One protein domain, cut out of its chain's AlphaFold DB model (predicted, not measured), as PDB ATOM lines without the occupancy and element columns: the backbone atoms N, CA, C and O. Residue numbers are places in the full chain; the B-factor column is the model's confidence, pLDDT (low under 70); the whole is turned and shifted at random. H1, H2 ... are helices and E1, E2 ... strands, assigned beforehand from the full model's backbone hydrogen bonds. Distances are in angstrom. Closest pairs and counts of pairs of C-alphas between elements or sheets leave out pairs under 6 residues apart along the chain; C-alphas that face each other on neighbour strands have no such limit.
ATOM      1  N   ASP A  11     -30.372 -52.312  32.124       89.25
ATOM      2  CA  ASP A  11     -31.800 -52.553  31.867       89.25
ATOM      3  C   ASP A  11     -32.512 -51.339  31.259       89.25
ATOM      4  O   ASP A  11     -33.344 -51.461  30.356       89.25
ATOM      5  N   ARG A  12     -32.175 -50.134  31.735       86.62
ATOM      6  CA  ARG A  12     -32.744 -48.882  31.219       86.62
ATOM      7  C   ARG A  12     -32.206 -48.580  29.822       86.62
ATOM      8  O   ARG A  12     -32.968 -48.123  28.975       86.62
ATOM      9  N   ILE A  13     -30.922 -48.837  29.581       89.31
ATOM     10  CA  ILE A  13     -30.305 -48.673  28.259       89.31
ATOM     11  C   ILE A  13     -30.954 -49.643  27.262       89.31
ATOM     12  O   ILE A  13     -31.371 -49.230  26.180       89.31
ATOM     13  N   ALA A  14     -31.143 -50.905  27.654       92.50
ATOM     14  CA  ALA A  14     -31.827 -51.913  26.851       92.50
ATOM     15  C   ALA A  14     -33.282 -51.522  26.541       92.50
ATOM     16  O   ALA A  14     -33.739 -51.692  25.410       92.50
ATOM     17  N   LEU A  15     -34.005 -50.946  27.510       90.56
ATOM     18  CA  LEU A  15     -35.345 -50.402  27.283       90.56
ATOM     19  C   LEU A  15     -35.326 -49.264  26.251       90.56
ATOM     20  O   LEU A  15     -36.139 -49.261  25.332       90.56
ATOM     21  N   PHE A  16     -34.379 -48.330  26.356       91.00
ATOM     22  CA  PHE A  16     -34.278 -47.196  25.430       91.00
ATOM     23  C   PHE A  16     -33.956 -47.645  24.001       91.00
ATOM     24  O   PHE A  16     -34.523 -47.110  23.045       91.00
ATOM     25  N   HIS A  17     -33.121 -48.675  23.851       91.00
ATOM     26  CA  HIS A  17     -32.904 -49.320  22.560       91.00
ATOM     27  C   HIS A  17     -34.182 -49.971  22.015       91.00
ATOM     28  O   HIS A  17     -34.497 -49.775  20.842       91.00
ATOM     29  N   LYS A  18     -34.960 -50.677  22.850       92.50
ATOM     30  CA  LYS A  18     -36.257 -51.256  22.444       92.50
ATOM     31  C   LYS A  18     -37.281 -50.192  22.037       92.50
ATOM     32  O   LYS A  18     -38.044 -50.408  21.102       92.50
ATOM     33  N   GLU A  19     -37.281 -49.033  22.692       89.81
ATOM     34  CA  GLU A  19     -38.135 -47.887  22.339       89.81
ATOM     35  C   GLU A  19     -37.719 -47.198  21.020       89.81
ATOM     36  O   GLU A  19     -38.455 -46.351  20.487       89.81
ATOM     37  N   GLY A  20     -36.547 -47.555  20.479       91.88
ATOM     38  CA  GLY A  20     -35.964 -46.933  19.296       91.88
ATOM     39  C   GLY A  20     -35.497 -45.505  19.563       91.88
ATOM     40  O   GLY A  20     -35.577 -44.650  18.686       91.88
ATOM     41  N   ARG A  21     -35.066 -45.197  20.789       91.00
ATOM     42  CA  ARG A  21     -34.468 -43.892  21.071       91.00
ATOM     43  C   ARG A  21     -33.087 -43.799  20.430       91.00
ATOM     44  O   ARG A  21     -32.347 -44.774  20.369       91.00
ATOM     45  N   GLY A  22     -32.731 -42.610  19.960       88.56
ATOM     46  CA  GLY A  22     -31.492 -42.354  19.230       88.56
ATOM     47  C   GLY A  22     -31.514 -42.813  17.771       88.56
ATOM     48  O   GLY A  22     -30.518 -42.620  17.079       88.56
ATOM     49  N   THR A  23     -32.620 -43.381  17.283       89.69
ATOM     50  CA  THR A  23     -32.777 -43.801  15.885       89.69
ATOM     51  C   THR A  23     -33.780 -42.911  15.143       89.69
ATOM     52  O   THR A  23     -34.525 -42.133  15.747       89.69
ATOM     53  N   GLY A  24     -33.759 -42.990  13.810       90.38
ATOM     54  CA  GLY A  24     -34.558 -42.147  12.915       90.38
ATOM     55  C   GLY A  24     -33.779 -40.961  12.339       90.38
ATOM     56  O   GLY A  24     -32.615 -40.731  12.664       90.38
ATOM     57  N   ARG A  25     -34.420 -40.204  11.445       87.50
ATOM     58  CA  ARG A  25     -33.847 -39.001  10.816       87.50
ATOM     59  C   ARG A  25     -34.924 -37.937  10.622       87.50
ATOM     60  O   ARG A  25     -36.066 -38.257  10.297       87.50
ATOM     61  N   GLY A  26     -34.546 -36.670  10.799       87.31
ATOM     62  CA  GLY A  26     -35.467 -35.542  10.651       87.31
ATOM     63  C   GLY A  26     -36.620 -35.648  11.647       87.31
ATOM     64  O   GLY A  26     -36.370 -35.779  12.843       87.31
ATOM     65  N   ASP A  27     -37.855 -35.639  11.150       89.12
ATOM     66  CA  ASP A  27     -39.072 -35.689  11.971       89.12
ATOM     67  C   ASP A  27     -39.227 -37.004  12.760       89.12
ATOM     68  O   ASP A  27     -39.706 -37.021  13.889       89.12
ATOM     69  N   SER A  28     -38.724 -38.109  12.201       89.88
ATOM     70  CA  SER A  28     -38.798 -39.440  12.824       89.88
ATOM     71  C   SER A  28     -37.744 -39.685  13.908       89.88
ATOM     72  O   SER A  28     -37.780 -40.725  14.567       89.88
ATOM     73  N   TYR A  29     -36.785 -38.769  14.089       92.44
ATOM     74  CA  TYR A  29     -35.713 -38.963  15.060       92.44
ATOM     75  C   TYR A  29     -36.231 -38.845  16.495       92.44
ATOM     76  O   TYR A  29     -36.705 -37.787  16.927       92.44
ATOM     77  N   LYS A  30     -36.055 -39.922  17.264       90.75
ATOM     78  CA  LYS A  30     -36.394 -39.958  18.688       90.75
ATOM     79  C   LYS A  30     -35.169 -39.590  19.526       90.75
ATOM     80  O   LYS A  30     -34.186 -40.327  19.497       90.75
ATOM     81  N   PRO A  31     -35.188 -38.493  20.303       91.19
ATOM     82  CA  PRO A  31     -34.053 -38.140  21.149       91.19
ATOM     83  C   PRO A  31     -33.827 -39.188  22.248       91.19
ATOM     84  O   PRO A  31     -34.779 -39.736  22.803       91.19
ATOM     85  N   TRP A  32     -32.557 -39.450  22.573       90.56
ATOM     86  CA  TRP A  32     -32.182 -40.375  23.652       90.56
ATOM     87  C   TRP A  32     -32.652 -39.875  25.019       90.56
ATOM     88  O   TRP A  32     -33.286 -40.597  25.789       90.56
ATOM     89  N   LEU A  33     -32.379 -38.597  25.279       89.00
ATOM     90  CA  LEU A  33     -32.755 -37.901  26.498       89.00
ATOM     91  C   LEU A  33     -33.947 -36.995  26.226       89.00
ATOM     92  O   LEU A  33     -33.951 -36.217  25.270       89.00
ATOM     93  N   THR A  34     -34.936 -37.049  27.108       89.12
ATOM     94  CA  THR A  34     -36.003 -36.053  27.161       89.12
ATOM     95  C   THR A  34     -35.805 -35.131  28.359       89.12
ATOM     96  O   THR A  34     -35.117 -35.462  29.324       89.12
ATOM     97  N   VAL A  35     -36.487 -33.984  28.353       86.38
ATOM     98  CA  VAL A  35     -36.476 -33.047  29.494       86.38
ATOM     99  C   VAL A  35     -37.038 -33.648  30.795       86.38
ATOM    100  O   VAL A  35     -36.955 -33.021  31.841       86.38
ATOM    101  N   GLN A  36     -37.690 -34.817  30.729       83.06
ATOM    102  CA  GLN A  36     -38.176 -35.544  31.907       83.06
ATOM    103  C   GLN A  36     -37.119 -36.499  32.471       83.06
ATOM    104  O   GLN A  36     -37.158 -36.814  33.659       83.06
ATOM    105  N   ASP A  37     -36.196 -36.962  31.626       82.12
ATOM    106  CA  ASP A  37     -35.157 -37.916  32.010       82.12
ATOM    107  C   ASP A  37     -34.027 -37.226  32.779       82.12
ATOM    108  O   ASP A  37     -33.479 -37.798  33.722       82.12
ATOM    109  N   VAL A  38     -33.703 -35.987  32.395       79.25
ATOM    110  CA  VAL A  38     -32.658 -35.180  33.030       79.25
ATOM    111  C   VAL A  38     -33.307 -34.078  33.865       79.25
ATOM    112  O   VAL A  38     -33.901 -33.161  33.294       79.25
ATOM    113  N   PRO A  39     -33.207 -34.122  35.205       71.38
ATOM    114  CA  PRO A  39     -33.636 -33.006  36.030       71.38
ATOM    115  C   PRO A  39     -32.684 -31.834  35.787       71.38
ATOM    116  O   PRO A  39     -31.522 -31.880  36.189       71.38
ATOM    117  N   SER A  40     -33.159 -30.784  35.123       67.88
ATOM    118  CA  SER A  40     -32.364 -29.571  34.963       67.88
ATOM    119  C   SER A  40     -32.176 -28.891  36.321       67.88
ATOM    120  O   SER A  40     -33.100 -28.796  37.132       67.88
ATOM    121  N   SER A  41     -30.970 -28.385  36.576       71.94
ATOM    122  CA  SER A  41     -30.746 -27.383  37.626       71.94
ATOM    123  C   SER A  41     -31.261 -25.997  37.208       71.94
ATOM    124  O   SER A  41     -31.492 -25.155  38.070       71.94
ATOM    125  N   GLY A  42     -31.464 -25.779  35.901       76.94
ATOM    126  CA  GLY A  42     -31.953 -24.540  35.288       76.94
ATOM    127  C   GLY A  42     -33.193 -24.738  34.405       76.94
ATOM    128  O   GLY A  42     -34.078 -25.530  34.736       76.94
ATOM    129  N   ARG A  43     -33.268 -24.017  33.277       84.12
ATOM    130  CA  ARG A  43     -34.427 -24.007  32.369       84.12
ATOM    131  C   ARG A  43     -34.297 -25.051  31.257       84.12
ATOM    132  O   ARG A  43     -33.248 -25.177  30.633       84.12
ATOM    133  N   VAL A  44     -35.387 -25.770  31.002       90.38
ATOM    134  CA  VAL A  44     -35.535 -26.664  29.844       90.38
ATOM    135  C   VAL A  44     -36.399 -26.003  28.786       90.38
ATOM    136  O   VAL A  44     -37.300 -25.227  29.113       90.38
ATOM    137  N   HIS A  45     -36.172 -26.352  27.523       89.31
ATOM    138  CA  HIS A  45     -36.964 -25.839  26.407       89.31
ATOM    139  C   HIS A  45     -37.498 -26.990  25.562       89.31
ATOM    140  O   HIS A  45     -36.820 -27.991  25.323       89.31
ATOM    141  N   ARG A  46     -38.745 -26.842  25.115       91.06
ATOM    142  CA  ARG A  46     -39.377 -27.709  24.120       91.06
ATOM    143  C   ARG A  46     -39.789 -26.820  22.962       91.06
ATOM    144  O   ARG A  46     -40.686 -25.999  23.123       91.06
ATOM    145  N   VAL A  47     -39.103 -26.951  21.834       91.12
ATOM    146  CA  VAL A  47     -39.310 -26.079  20.671       91.12
ATOM    147  C   VAL A  47     -39.490 -26.941  19.437       91.12
ATOM    148  O   VAL A  47     -38.785 -27.932  19.261       91.12
ATOM    149  N   ARG A  48     -40.456 -26.590  18.589       90.62
ATOM    150  CA  ARG A  48     -40.631 -27.238  17.291       90.62
ATOM    151  C   ARG A  48     -39.653 -26.619  16.298       90.62
ATOM    152  O   ARG A  48     -39.702 -25.412  16.102       90.62
ATOM    153  N   GLY A  49     -38.781 -27.435  15.712       88.50
ATOM    154  CA  GLY A  49     -37.800 -26.956  14.738       88.50
ATOM    155  C   GLY A  49     -38.400 -26.787  13.355       88.50
ATOM    156  O   GLY A  49     -39.164 -27.647  12.907       88.50
ATOM    157  N   LEU A  50     -38.044 -25.698  12.681       86.75
ATOM    158  CA  LEU A  50     -38.543 -25.363  11.350       86.75
ATOM    159  C   LEU A  50     -37.981 -26.315  10.290       86.75
ATOM    160  O   LEU A  50     -38.733 -26.808   9.452       86.75
ATOM    161  N   LYS A  51     -36.686 -26.649  10.366       86.31
ATOM    162  CA  LYS A  51     -36.024 -27.548   9.401       86.31
ATOM    163  C   LYS A  51     -36.476 -28.998   9.510       86.31
ATOM    164  O   LYS A  51     -36.575 -29.702   8.510       86.31
ATOM    165  N   THR A  52     -36.688 -29.476  10.732       86.88
ATOM    166  CA  THR A  52     -36.924 -30.905  10.992       86.88
ATOM    167  C   THR A  52     -38.378 -31.254  11.266       86.88
ATOM    168  O   THR A  52     -38.692 -32.435  11.313       86.88
ATOM    169  N   GLY A  53     -39.245 -30.276  11.547       87.75
ATOM    170  CA  GLY A  53     -40.654 -30.504  11.888       87.75
ATOM    171  C   GLY A  53     -40.916 -31.072  13.291       87.75
ATOM    172  O   GLY A  53     -42.008 -30.851  13.825       87.75
ATOM    173  N   ARG A  54     -39.919 -31.717  13.918       90.38
ATOM    174  CA  ARG A  54     -40.024 -32.322  15.257       90.38
ATOM    175  C   ARG A  54     -39.931 -31.333  16.414       90.38
ATOM    176  O   ARG A  54     -39.337 -30.259  16.312       90.38
ATOM    177  N   GLN A  55     -40.429 -31.770  17.570       91.19
ATOM    178  CA  GLN A  55     -40.169 -31.122  18.851       91.19
ATOM    179  C   GLN A  55     -38.780 -31.516  19.379       91.19
ATOM    180  O   GLN A  55     -38.520 -32.675  19.706       91.19
ATOM    181  N   HIS A  56     -37.887 -30.539  19.489       91.88
ATOM    182  CA  HIS A  56     -36.574 -30.694  20.101       91.88
ATOM    183  C   HIS A  56     -36.676 -30.542  21.616       91.88
ATOM    184  O   HIS A  56     -37.375 -29.665  22.130       91.88
ATOM    185  N   HIS A  57     -35.977 -31.422  22.328       92.19
ATOM    186  CA  HIS A  57     -35.865 -31.412  23.780       92.19
ATOM    187  C   HIS A  57     -34.489 -30.862  24.141       92.19
ATOM    188  O   HIS A  57     -33.490 -31.510  23.848       92.19
ATOM    189  N   LEU A  58     -34.454 -29.675  24.744       92.19
ATOM    190  CA  LEU A  58     -33.224 -28.951  25.066       92.19
ATOM    191  C   LEU A  58     -33.126 -28.829  26.586       92.19
ATOM    192  O   LEU A  58     -34.083 -28.418  27.253       92.19
ATOM    193  N   LEU A  59     -31.988 -29.241  27.134       90.50
ATOM    194  CA  LEU A  59     -31.771 -29.440  28.566       90.50
ATOM    195  C   LEU A  59     -31.119 -28.228  29.244       90.50
ATOM    196  O   LEU A  59     -31.027 -28.186  30.471       90.50
ATOM    197  N   SER A  60     -30.689 -27.240  28.456       89.06
ATOM    198  CA  SER A  60     -30.075 -26.008  28.944       89.06
ATOM    199  C   SER A  60     -30.372 -24.803  28.046       89.06
ATOM    200  O   SER A  60     -30.728 -24.934  26.874       89.06
ATOM    201  N   ASP A  61     -30.164 -23.600  28.589       90.00
ATOM    202  CA  ASP A  61     -30.247 -22.353  27.818       90.00
ATOM    203  C   ASP A  61     -29.154 -22.255  26.742       90.00
ATOM    204  O   ASP A  61     -29.366 -21.638  25.699       90.00
ATOM    205  N   ILE A  62     -27.990 -22.874  26.972       91.25
ATOM    206  CA  ILE A  62     -26.894 -22.910  25.995       91.25
ATOM    207  C   ILE A  62     -27.306 -23.759  24.794       91.25
ATOM    208  O   ILE A  62     -27.163 -23.304  23.660       91.25
ATOM    209  N   GLU A  63     -27.865 -24.950  25.030       91.06
ATOM    210  CA  GLU A  63     -28.413 -25.796  23.964       91.06
ATOM    211  C   GLU A  63     -29.512 -25.073  23.187       91.06
ATOM    212  O   GLU A  63     -29.542 -25.142  21.963       91.06
ATOM    213  N   TRP A  64     -30.377 -24.324  23.876       91.12
ATOM    214  CA  TRP A  64     -31.414 -23.533  23.222       91.12
ATOM    215  C   TRP A  64     -30.866 -22.428  22.321       91.12
ATOM    216  O   TRP A  64     -31.304 -22.300  21.179       91.12
ATOM    217  N   ARG A  65     -29.867 -21.671  22.779       92.75
ATOM    218  CA  ARG A  65     -29.223 -20.640  21.949       92.75
ATOM    219  C   ARG A  65     -28.541 -21.232  20.717       92.75
ATOM    220  O   ARG A  65     -28.653 -20.659  19.640       92.75
ATOM    221  N   HIS A  66     -27.873 -22.376  20.862       92.56
ATOM    222  CA  HIS A  66     -27.268 -23.065  19.718       92.56
ATOM    223  C   HIS A  66     -28.329 -23.607  18.767       92.56
ATOM    224  O   HIS A  66     -28.183 -23.479  17.558       92.56
ATOM    225  N   PHE A  67     -29.416 -24.162  19.298       92.25
ATOM    226  CA  PHE A  67     -30.535 -24.613  18.486       92.25
ATOM    227  C   PHE A  67     -31.080 -23.478  17.612       92.25
ATOM    228  O   PHE A  67     -31.187 -23.653  16.408       92.25
ATOM    229  N   LEU A  68     -31.310 -22.290  18.180       90.94
ATOM    230  CA  LEU A  68     -31.766 -21.120  17.420       90.94
ATOM    231  C   LEU A  68     -30.784 -20.652  16.332       90.94
ATOM    232  O   LEU A  68     -31.211 -20.019  15.373       90.94
ATOM    233  N   LEU A  69     -29.487 -20.930  16.480       92.56
ATOM    234  CA  LEU A  69     -28.479 -20.585  15.476       92.56
ATOM    235  C   LEU A  69     -28.482 -21.567  14.291       92.56
ATOM    236  O   LEU A  69     -28.173 -21.176  13.168       92.56
ATOM    237  N   PHE A  70     -28.781 -22.843  14.552       86.88
ATOM    238  CA  PHE A  70     -28.674 -23.920  13.564       86.88
ATOM    239  C   PHE A  70     -30.008 -24.357  12.950       86.88
ATOM    240  O   PHE A  70     -29.980 -25.020  11.906       86.88
ATOM    241  N   ASP A  71     -31.141 -24.029  13.575       74.00
ATOM    242  CA  ASP A  71     -32.487 -24.337  13.067       74.00
ATOM    243  C   ASP A  71     -32.866 -23.544  11.815       74.00
ATOM    244  O   ASP A  71     -32.137 -22.607  11.411       74.00
TER     245      ASP A  71
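AT A GLANCE: This is residues 11 to 71 of the 71 residues of the protein "Transposase" of Azospirillum sp. (strain B510) (UniProt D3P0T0). A two-stranded hairpin, E1 and E2, has helix H2 packed over one of its faces at one end of a flat model, while helix H1 sits at the opposite end, with much of the winding stretch of residues 19 to 44 between H1 and the hairpin. The printed part has 61 residues, with two named helices and two named strands in the order H1, E1, E2, H2; the sheet E1 - E2 is antiparallel. The class is mixed, helices and strands, with under half of the residues in named elements. The whole is only just compact, close to loose, with a radius of gyration of the C-alphas of 12.3 A and spans of 34 by 28 by 12 A.

IN THESE COORDINATES: Find C-alpha 11 at (-31.800, -52.553, 31.867); from there H1 runs through residues 11 to 18, 10.5 A long. Go on to C-alpha 45 at (-36.964, -25.839, 26.407), where E1, residues 45 to 48, begins and covers 9.9 A. E2 follows as residues 55 to 58, 9.6 A. H2, residues 61 to 70, runs 14.4 A and ends at C-alpha 70, (-28.674, -23.920, 13.564).

HOW THE PARTS SIT: Look first at the hairpin E1 and E2: their directions differ by 155 degrees, and N 56 and O 47 are 2.8 A apart, within hydrogen-bond range, as are N 45 and O 58 at 3.0 A. The closest C-alphas of E2 and H2 are those of Leu 58 and Trp 64, 6.0 A apart. For E1 and H2 they are those of His 45 and Trp 64, at 6.8 A. H1 is apart from E2 and from H2. In H1 and H2 every O i to N i+4 pair is within hydrogen-bond range.

THE WHOLE: The C-alphas farthest apart, those of Asp 11 and Leu 69, are 36.1 A from each other. The printed part has no cut. The link from H1 to E1, 26 residues, is long. The mean pLDDT of the printed part is 88.1; look at Ser 40 for the one residue under 70.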